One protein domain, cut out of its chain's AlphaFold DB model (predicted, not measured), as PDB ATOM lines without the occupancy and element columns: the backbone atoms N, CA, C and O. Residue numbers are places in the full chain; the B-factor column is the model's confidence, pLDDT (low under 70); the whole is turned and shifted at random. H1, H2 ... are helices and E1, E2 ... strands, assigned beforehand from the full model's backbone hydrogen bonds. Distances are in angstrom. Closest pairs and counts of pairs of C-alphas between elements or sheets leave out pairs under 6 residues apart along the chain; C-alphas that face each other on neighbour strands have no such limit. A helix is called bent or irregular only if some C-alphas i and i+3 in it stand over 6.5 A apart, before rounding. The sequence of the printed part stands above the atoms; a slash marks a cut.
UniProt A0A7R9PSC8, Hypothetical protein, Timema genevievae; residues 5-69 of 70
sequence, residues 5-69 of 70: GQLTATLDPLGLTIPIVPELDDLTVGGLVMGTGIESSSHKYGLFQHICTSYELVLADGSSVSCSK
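This is residues 5 to 69 of the 70 residues of the protein "Hypothetical protein" of Timema genevievae (UniProt A0A7R9PSC8). The strand hairpin E1-E2 makes one end of the model and helix H1 the other, with short helices H2 and H4 packed together between them and H3 to one side. Residues 10 to 15 stick out. The 65 printed residues hold four named helices, then two antiparallel strands, a mixed class; the whole is only just loose, close to compact, with radius of gyration of the C-alphas 13.1 A and spans of 38 by 26 by 21 A.

E1, residues 54 to 58, and E2, residues 64 to 68, form an antiparallel hairpin at 158 degrees; N 55 and O 67 are within hydrogen-bond range at 2.9 A. H4, residues 48 to 51, touches H2, residues 29 to 34; their closest C-alphas, of Gln 49 and Val 33, are 5.0 A apart. H3, residues 42 to 45, is close to H4 but not clearly touching, with closest C-alphas, of Tyr 45 and Ile 51, 6.9 A apart. H1, residues 5 to 14, touches no helix. Every O i to N i+4 pair is within range in H2, 4 of 6 in H1; H3 and H4 are too short.

H1, 14.9 A long, begins at C-alpha 5 (-43.767, -6.974, -16.429) and is only just irregular, C-alphas 10 and 13 being 6.6 A apart. E1 spans 13.5 A; E2, 13.7 A, ends at C-alpha 68 (-32.969, 4.358, 3.195).

The farthest C-alphas, of Gly 15 and Asp 61, are 40.3 A apart. The link H1 to H2 is long, 14 residues. The printed part has no cut; no printed residue is under 70 in pLDDT.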
ATOM      1  N   GLY A   5     -43.296  -7.247 -15.071       97.31
ATOM      2  CA  GLY A   5     -43.767  -6.974 -16.429       97.31
ATOM      3  C   GLY A   5     -44.295  -5.545 -16.578       97.31
ATOM      4  O   GLY A   5     -43.950  -4.846 -17.530       97.31
ATOM      5  N   GLN A   6     -45.061  -5.054 -15.594       98.12
ATOM      6  CA  GLN A   6     -45.534  -3.663 -15.580       98.12
ATOM      7  C   GLN A   6     -44.379  -2.662 -15.469       98.12
ATOM      8  O   GLN A   6     -44.383  -1.640 -16.159       98.12
ATOM      9  N   LEU A   7     -43.394  -2.944 -14.609       97.25
ATOM     10  CA  LEU A   7     -42.235  -2.074 -14.422       97.25
ATOM     11  C   LEU A   7     -41.405  -1.976 -15.708       97.25
ATOM     12  O   LEU A   7     -41.139  -0.871 -16.178       97.25
ATOM     13  N   THR A   8     -41.058  -3.113 -16.311       97.12
ATOM     14  CA  THR A   8     -40.262  -3.166 -17.545       97.12
ATOM     15  C   THR A   8     -41.003  -2.517 -18.713       97.12
ATOM     16  O   THR A   8     -40.431  -1.657 -19.377       97.12
ATOM     17  N   ALA A   9     -42.294  -2.817 -18.907       97.69
ATOM     18  CA  ALA A   9     -43.103  -2.203 -19.966       97.69
ATOM     19  C   ALA A   9     -43.243  -0.675 -19.822       97.69
ATOM     20  O   ALA A   9     -43.450   0.022 -20.813       97.69
ATOM     21  N   THR A  10     -43.123  -0.146 -18.600       98.06
ATOM     22  CA  THR A  10     -43.138   1.303 -18.347       98.06
ATOM     23  C   THR A  10     -41.781   1.952 -18.639       98.06
ATOM     24  O   THR A  10     -41.733   3.087 -19.113       98.06
ATOM     25  N   LEU A  11     -40.676   1.257 -18.350       97.94
ATOM     26  CA  LEU A  11     -39.315   1.778 -18.524       97.94
ATOM     27  C   LEU A  11     -38.799   1.662 -19.965       97.94
ATOM     28  O   LEU A  11     -38.052   2.537 -20.409       97.94
ATOM     29  N   ASP A  12     -39.216   0.630 -20.700       97.50
ATOM     30  CA  ASP A  12     -38.734   0.340 -22.056       97.50
ATOM     31  C   ASP A  12     -38.980   1.496 -23.056       97.50
ATOM     32  O   ASP A  12     -38.023   1.937 -23.696       97.50
ATOM     33  N   PRO A  13     -40.172   2.138 -23.112       98.38
ATOM     34  CA  PRO A  13     -40.397   3.306 -23.976       98.38
ATOM     35  C   PRO A  13     -39.540   4.530 -23.620       98.38
ATOM     36  O   PRO A  13     -39.399   5.441 -24.436       98.38
ATOM     37  N   LEU A  14     -38.989   4.575 -22.403       98.19
ATOM     38  CA  LEU A  14     -38.098   5.639 -21.935       98.19
ATOM     39  C   LEU A  14     -36.620   5.334 -22.229       98.19
ATOM     40  O   LEU A  14     -35.762   6.167 -21.940       98.19
ATOM     41  N   GLY A  15     -36.309   4.153 -22.777       98.06
ATOM     42  CA  GLY A  15     -34.937   3.680 -22.971       98.06
ATOM     43  C   GLY A  15     -34.212   3.393 -21.653       98.06
ATOM     44  O   GLY A  15     -32.988   3.513 -21.587       98.06
ATOM     45  N   LEU A  16     -34.958   3.066 -20.591       97.94
ATOM     46  CA  LEU A  16     -34.430   2.814 -19.251       97.94
ATOM     47  C   LEU A  16     -34.574   1.340 -18.864       97.94
ATOM     48  O   LEU A  16     -35.453   0.627 -19.335       97.94
ATOM     49  N   THR A  17     -33.719   0.892 -17.946       96.69
ATOM     50  CA  THR A  17     -33.829  -0.419 -17.300       96.69
ATOM     51  C   THR A  17     -33.267  -0.361 -15.884       96.69
ATOM     52  O   THR A  17     -32.555   0.583 -15.525       96.69
ATOM     53  N   ILE A  18     -33.582  -1.368 -15.075       96.12
ATOM     54  CA  ILE A  18     -33.015  -1.537 -13.735       96.12
ATOM     55  C   ILE A  18     -31.830  -2.519 -13.770       96.12
ATOM     56  O   ILE A  18     -31.765  -3.375 -14.650       96.12
ATOM     57  N   PRO A  19     -30.881  -2.447 -12.818       96.62
ATOM     58  CA  PRO A  19     -29.685  -3.297 -12.861       96.62
ATOM     59  C   PRO A  19     -29.955  -4.805 -12.697       96.62
ATOM     60  O   PRO A  19     -29.128  -5.624 -13.107       96.62
ATOM     61  N   ILE A  20     -31.083  -5.174 -12.081       96.31
ATOM     62  CA  ILE A  20     -31.507  -6.555 -11.814       96.31
ATOM     63  C   ILE A  20     -32.939  -6.709 -12.325       96.31
ATOM     64  O   ILE A  20     -33.857  -6.141 -11.739       96.31
ATOM     65  N   VAL A  21     -33.117  -7.458 -13.415       95.38
ATOM     66  CA  VAL A  21     -34.421  -7.725 -14.042       95.38
ATOM     67  C   VAL A  21     -34.743  -9.213 -13.893       95.38
ATOM     68  O   VAL A  21     -34.008 -10.027 -14.454       95.38
ATOM     69  N   PRO A  22     -35.796  -9.574 -13.145       93.69
ATOM     70  CA  PRO A  22     -36.268 -10.948 -13.035       93.69
ATOM     71  C   PRO A  22     -36.865 -11.511 -14.318       93.69
ATOM     72  O   PRO A  22     -37.488 -10.780 -15.081       93.69
ATOM     73  N   GLU A  23     -36.708 -12.822 -14.516       92.50
ATOM     74  CA  GLU A  23     -37.210 -13.551 -15.695       92.50
ATOM     75  C   GLU A  23     -38.746 -13.594 -15.768       92.50
ATOM     76  O   GLU A  23     -39.323 -13.608 -16.853       92.50
ATOM     77  N   LEU A  24     -39.416 -13.640 -14.612       95.38
ATOM     78  CA  LEU A  24     -40.858 -13.857 -14.522       95.38
ATOM     79  C   LEU A  24     -41.614 -12.537 -14.317       95.38
ATOM     80  O   LEU A  24     -41.523 -11.911 -13.258       95.38
ATOM     81  N   ASP A  25     -42.434 -12.167 -15.303       95.62
ATOM     82  CA  ASP A  25     -43.184 -10.904 -15.326       95.62
ATOM     83  C   ASP A  25     -44.199 -10.750 -14.187       95.62
ATOM     84  O   ASP A  25     -44.448  -9.629 -13.737       95.62
ATOM     85  N   ASP A  26     -44.768 -11.859 -13.711       96.56
ATOM     86  CA  ASP A  26     -45.799 -11.872 -12.664       96.56
ATOM     87  C   ASP A  26     -45.229 -11.680 -11.249       96.56
ATOM     88  O   ASP A  26     -45.980 -11.494 -10.285       96.56
ATOM     89  N   LEU A  27     -43.899 -11.688 -11.091       96.69
ATOM     90  CA  LEU A  27     -43.267 -11.375  -9.813       96.69
ATOM     91  C   LEU A  27     -43.519  -9.918  -9.438       96.69
ATOM     92  O   LEU A  27     -43.520  -9.018 -10.271       96.69
ATOM     93  N   THR A  28     -43.717  -9.676  -8.146       97.38
ATOM     94  CA  THR A  28     -44.021  -8.338  -7.633       97.38
ATOM     95  C   THR A  28     -42.775  -7.700  -7.049       97.38
ATOM     96  O   THR A  28     -41.959  -8.384  -6.430       97.38
ATOM     97  N   VAL A  29     -42.660  -6.375  -7.174       96.25
ATOM     98  CA  VAL A  29     -41.517  -5.622  -6.625       96.25
ATOM     99  C   VAL A  29     -41.351  -5.894  -5.125       96.25
ATOM    100  O   VAL A  29     -40.258  -6.203  -4.664       96.25
ATOM    101  N   GLY A  30     -42.449  -5.863  -4.361       95.81
ATOM    102  CA  GLY A  30     -42.418  -6.156  -2.925       95.81
ATOM    103  C   GLY A  30     -42.017  -7.599  -2.608       95.81
ATOM    104  O   GLY A  30     -41.251  -7.833  -1.675       95.81
ATOM    105  N   GLY A  31     -42.476  -8.567  -3.408       96.31
ATOM    106  CA  GLY A  31     -42.089  -9.970  -3.256       96.31
ATOM    107  C   GLY A  31     -40.594 -10.193  -3.471       96.31
ATOM    108  O   GLY A  31     -39.978 -10.933  -2.714       96.31
ATOM    109  N   LEU A  32     -39.993  -9.508  -4.444       96.19
ATOM    110  CA  LEU A  32     -38.557  -9.595  -4.728       96.19
ATOM    111  C   LEU A  32     -37.705  -8.976  -3.620       96.19
ATOM    112  O   LEU A  32     -36.708  -9.567  -3.217       96.19
ATOM    113  N   VAL A  33     -38.127  -7.825  -3.088       95.56
ATOM    114  CA  VAL A  33     -37.454  -7.169  -1.955       95.56
ATOM    115  C   VAL A  33     -37.444  -8.076  -0.720       95.56
ATOM    116  O   VAL A  33     -36.407  -8.224  -0.077       95.56
ATOM    117  N   MET A  34     -38.573  -8.719  -0.404       94.75
ATOM    118  CA  MET A  34     -38.687  -9.605   0.765       94.75
ATOM    119  C   MET A  34     -38.136 -11.018   0.514       94.75
ATOM    120  O   MET A  34     -37.781 -11.726   1.454       94.75
ATOM    121  N   GLY A  35     -38.071 -11.431  -0.751       93.88
ATOM    122  CA  GLY A  35     -37.688 -12.766  -1.207       93.88
ATOM    123  C   GLY A  35     -36.294 -12.835  -1.820       93.88
ATOM    124  O   GLY A  35     -36.015 -13.781  -2.553       93.88
ATOM    125  N   THR A  36     -35.421 -11.858  -1.542       89.31
ATOM    126  CA  THR A  36     -34.041 -11.750  -2.054       89.31
ATOM    127  C   THR A  36     -33.929 -11.397  -3.550       89.31
ATOM    128  O   THR A  36     -33.148 -10.511  -3.898       89.31
ATOM    129  N   GLY A  37     -34.693 -12.041  -4.439       90.06
ATOM    130  CA  GLY A  37     -34.724 -11.709  -5.874       90.06
ATOM    131  C   GLY A  37     -33.351 -11.804  -6.557       90.06
ATOM    132  O   GLY A  37     -32.797 -10.791  -6.983       90.06
ATOM    133  N   ILE A  38     -32.774 -13.011  -6.607       94.75
ATOM    134  CA  ILE A  38     -31.488 -13.288  -7.278       94.75
ATOM    135  C   ILE A  38     -31.702 -13.459  -8.773       94.75
ATOM    136  O   ILE A  38     -32.538 -14.258  -9.175       94.75
ATOM    137  N   GLU A  39     -30.860 -12.805  -9.566       94.81
ATOM    138  CA  GLU A  39     -30.839 -12.942 -11.020       94.81
ATOM    139  C   GLU A  39     -29.414 -12.997 -11.572       94.81
ATOM    140  O   GLU A  39     -28.424 -12.816 -10.858       94.81
ATOM    141  N   SER A  40     -29.293 -13.212 -12.882       94.00
ATOM    142  CA  SER A  40     -28.000 -13.342 -13.568       94.00
ATOM    143  C   SER A  40     -27.037 -12.182 -13.286       94.00
ATOM    144  O   SER A  40     -25.833 -12.403 -13.160       94.00
ATOM    145  N   SER A  41     -27.528 -10.947 -13.141       95.88
ATOM    146  CA  SER A  41     -26.704  -9.762 -12.858       95.88
ATOM    147  C   SER A  41     -26.400  -9.546 -11.366       95.88
ATOM    148  O   SER A  41     -25.636  -8.636 -11.019       95.88
ATOM    149  N   SER A  42     -26.915 -10.398 -10.474       96.25
ATOM    150  CA  SER A  42     -26.736 -10.261  -9.027       96.25
ATOM    151  C   SER A  42     -25.288 -10.398  -8.565       96.25
ATOM    152  O   SER A  42     -24.893  -9.784  -7.578       96.25
ATOM    153  N   HIS A  43     -24.448 -11.123  -9.305       95.88
ATOM    154  CA  HIS A  43     -23.010 -11.190  -9.022       95.88
ATOM    155  C   HIS A  43     -22.309  -9.821  -9.143       95.88
ATOM    156  O   HIS A  43     -21.247  -9.624  -8.556       95.88
ATOM    157  N   LYS A  44     -22.892  -8.876  -9.897       97.56
ATOM    158  CA  LYS A  44     -22.360  -7.524 -10.105       97.56
ATOM    159  C   LYS A  44     -23.045  -6.479  -9.225       97.56
ATOM    160  O   LYS A  44     -22.373  -5.584  -8.723       97.56
ATOM    161  N   TYR A  45     -24.365  -6.576  -9.061       96.81
ATOM    162  CA  TYR A  45     -25.171  -5.544  -8.387       96.81
ATOM    163  C   TYR A  45     -25.724  -5.972  -7.019       96.81
ATOM    164  O   TYR A  45     -26.329  -5.161  -6.322       96.81
ATOM    165  N   GLY A  46     -25.496  -7.218  -6.604       95.88
ATOM    166  CA  GLY A  46     -26.058  -7.780  -5.382       95.88
ATOM    167  C   GLY A  46     -27.470  -8.337  -5.577       95.88
ATOM    168  O   GLY A  46     -27.831  -8.817  -6.642       95.88
ATOM    169  N   LEU A  47     -28.268  -8.323  -4.517       95.50
ATOM    170  CA  LEU A  47     -29.640  -8.826  -4.501       95.50
ATOM    171  C   LEU A  47     -30.612  -7.709  -4.903       95.50
ATOM    172  O   LEU A  47     -30.213  -6.543  -4.925       95.50
ATOM    173  N   PHE A  48     -31.878  -8.025  -5.185       96.19
ATOM    174  CA  PHE A  48     -32.842  -7.013  -5.634       96.19
ATOM    175  C   PHE A  48     -32.966  -5.847  -4.639       96.19
ATOM    176  O   PHE A  48     -32.986  -4.684  -5.037       96.19
ATOM    177  N   GLN A  49     -32.929  -6.117  -3.330       94.81
ATOM    178  CA  GLN A  49     -32.956  -5.058  -2.317       94.81
ATOM    179  C   GLN A  49     -31.712  -4.148  -2.325       94.81
ATOM    180  O   GLN A  49     -31.763  -3.025  -1.836       94.81
ATOM    181  N   HIS A  50     -30.582  -4.591  -2.886       95.31
ATOM    182  CA  HIS A  50     -29.364  -3.775  -2.946       95.31
ATOM    183  C   HIS A  50     -29.419  -2.689  -4.026       95.31
ATOM    184  O   HIS A  50     -28.651  -1.731  -3.946       95.31
ATOM    185  N   ILE A  51     -30.315  -2.815  -5.013       95.69
ATOM    186  CA  ILE A  51     -30.500  -1.808  -6.073       95.69
ATOM    187  C   ILE A  51     -31.607  -0.793  -5.750       95.69
ATOM    188  O   ILE A  51     -31.820   0.144  -6.519       95.69
ATOM    189  N   CYS A  52     -32.312  -0.954  -4.628       95.62
ATOM    190  CA  CYS A  52     -33.326  -0.008  -4.176       95.62
ATOM    191  C   CYS A  52     -32.690   1.149  -3.394       95.62
ATOM    192  O   CYS A  52     -31.790   0.955  -2.579       95.62
ATOM    193  N   THR A  53     -33.193   2.365  -3.605       96.44
ATOM    194  CA  THR A  53     -32.681   3.573  -2.938       96.44
ATOM    195  C   THR A  53     -33.333   3.825  -1.578       96.44
ATOM    196  O   THR A  53     -32.678   4.292  -0.649       96.44
ATOM    197  N   SER A  54     -34.625   3.524  -1.459       97.19
ATOM    198  CA  SER A  54     -35.433   3.737  -0.258       97.19
ATOM    199  C   SER A  54     -36.684   2.860  -0.291       97.19
ATOM    200  O   SER A  54     -37.043   2.326  -1.345       97.19
ATOM    201  N   TYR A  55     -37.343   2.734   0.858       96.94
ATOM    202  CA  TYR A  55     -38.592   2.003   1.022       96.94
ATOM    203  C   TYR A  55     -39.579   2.801   1.861       96.94
ATOM    204  O   TYR A  55     -39.193   3.468   2.819       96.94
ATOM    205  N   GLU A  56     -40.857   2.654   1.535       97.12
ATOM    206  CA  GLU A  56     -41.958   2.958   2.440       97.12
ATOM    207  C   GLU A  56     -42.527   1.626   2.936       97.12
ATOM    208  O   GLU A  56     -42.943   0.783   2.136       97.12
ATOM    209  N   LEU A  57     -42.477   1.404   4.249       95.88
ATOM    210  CA  LEU A  57     -42.825   0.130   4.874       95.88
ATOM    211  C   LEU A  57     -43.854   0.348   5.977       95.88
ATOM    212  O   LEU A  57     -43.727   1.263   6.786       95.88
ATOM    213  N   VAL A  58     -44.834  -0.550   6.043       96.81
ATOM    214  CA  VAL A  58     -45.735  -0.663   7.192       96.81
ATOM    215  C   VAL A  58     -45.161  -1.704   8.148       96.81
ATOM    216  O   VAL A  58     -44.956  -2.857   7.762       96.81
ATOM    217  N   LEU A  59     -44.871  -1.291   9.380       97.19
ATOM    218  CA  LEU A  59     -44.333  -2.152  10.431       97.19
ATOM    219  C   LEU A  59     -45.449  -2.949  11.128       97.19
ATOM    220  O   LEU A  59     -46.638  -2.695  10.949       97.19
ATOM    221  N   ALA A  60     -45.064  -3.933  11.944       97.56
ATOM    222  CA  ALA A  60     -46.006  -4.829  12.623       97.56
ATOM    223  C   ALA A  60     -46.947  -4.116  13.615       97.56
ATOM    224  O   ALA A  60     -48.021  -4.629  13.916       97.56
ATOM    225  N   ASP A  61     -46.557  -2.944  14.114       98.06
ATOM    226  CA  ASP A  61     -47.380  -2.090  14.975       98.06
ATOM    227  C   ASP A  61     -48.359  -1.194  14.187       98.06
ATOM    228  O   ASP A  61     -49.101  -0.414  14.780       98.06
ATOM    229  N   GLY A  62     -48.373  -1.308  12.854       98.12
ATOM    230  CA  GLY A  62     -49.206  -0.512  11.956       98.12
ATOM    231  C   GLY A  62     -48.633   0.863  11.613       98.12
ATOM    232  O   GLY A  62     -49.278   1.614  10.879       98.12
ATOM    233  N   SER A  63     -47.442   1.215  12.107       98.25
ATOM    234  CA  SER A  63     -46.780   2.469  11.735       98.25
ATOM    235  C   SER A  63     -46.235   2.417  10.302       98.25
ATOM    236  O   SER A  63     -45.768   1.376   9.843       98.25
ATOM    237  N   SER A  64     -46.297   3.547   9.586       97.81
ATOM    238  CA  SER A  64     -45.618   3.726   8.295       97.81
ATOM    239  C   SER A  64     -44.274   4.410   8.517       97.81
ATOM    240  O   SER A  64     -44.203   5.437   9.200       97.81
ATOM    241  N   VAL A  65     -43.214   3.849   7.939       97.94
ATOM    242  CA  VAL A  65     -41.863   4.411   7.980       97.94
ATOM    243  C   VAL A  65     -41.301   4.552   6.572       97.94
ATOM    244  O   VAL A  65     -41.470   3.675   5.728       97.94
ATOM    245  N   SER A  66     -40.584   5.650   6.341       97.56
ATOM    246  CA  SER A  66     -39.726   5.817   5.170       97.56
ATOM    247  C   SER A  66     -38.278   5.598   5.594       97.56
ATOM    248  O   SER A  66     -37.819   6.204   6.566       97.56
ATOM    249  N   CYS A  67     -37.572   4.701   4.912       96.75
ATOM    250  CA  CYS A  67     -36.199   4.344   5.250       96.75
ATOM    251  C   CYS A  67     -35.307   4.241   4.009       96.75
ATOM    252  O   CYS A  67     -35.751   3.926   2.906       96.75
ATOM    253  N   SER A  68     -34.019   4.502   4.202       96.50
ATOM    254  CA  SER A  68     -32.969   4.358   3.195       96.50
ATOM    255  C   SER A  68     -31.697   3.842   3.857       96.50
ATOM    256  O   SER A  68     -31.591   3.798   5.086       96.50
ATOM    257  N   LYS A  69     -30.712   3.458   3.044       91.25
ATOM    258  CA  LYS A  69     -29.376   3.150   3.555       91.25
ATOM    259  C   LYS A  69     -28.774   4.393   4.235       91.25
ATOM    260  O   LYS A  69     -28.984   5.505   3.750       91.25
TER     261      LYS A  69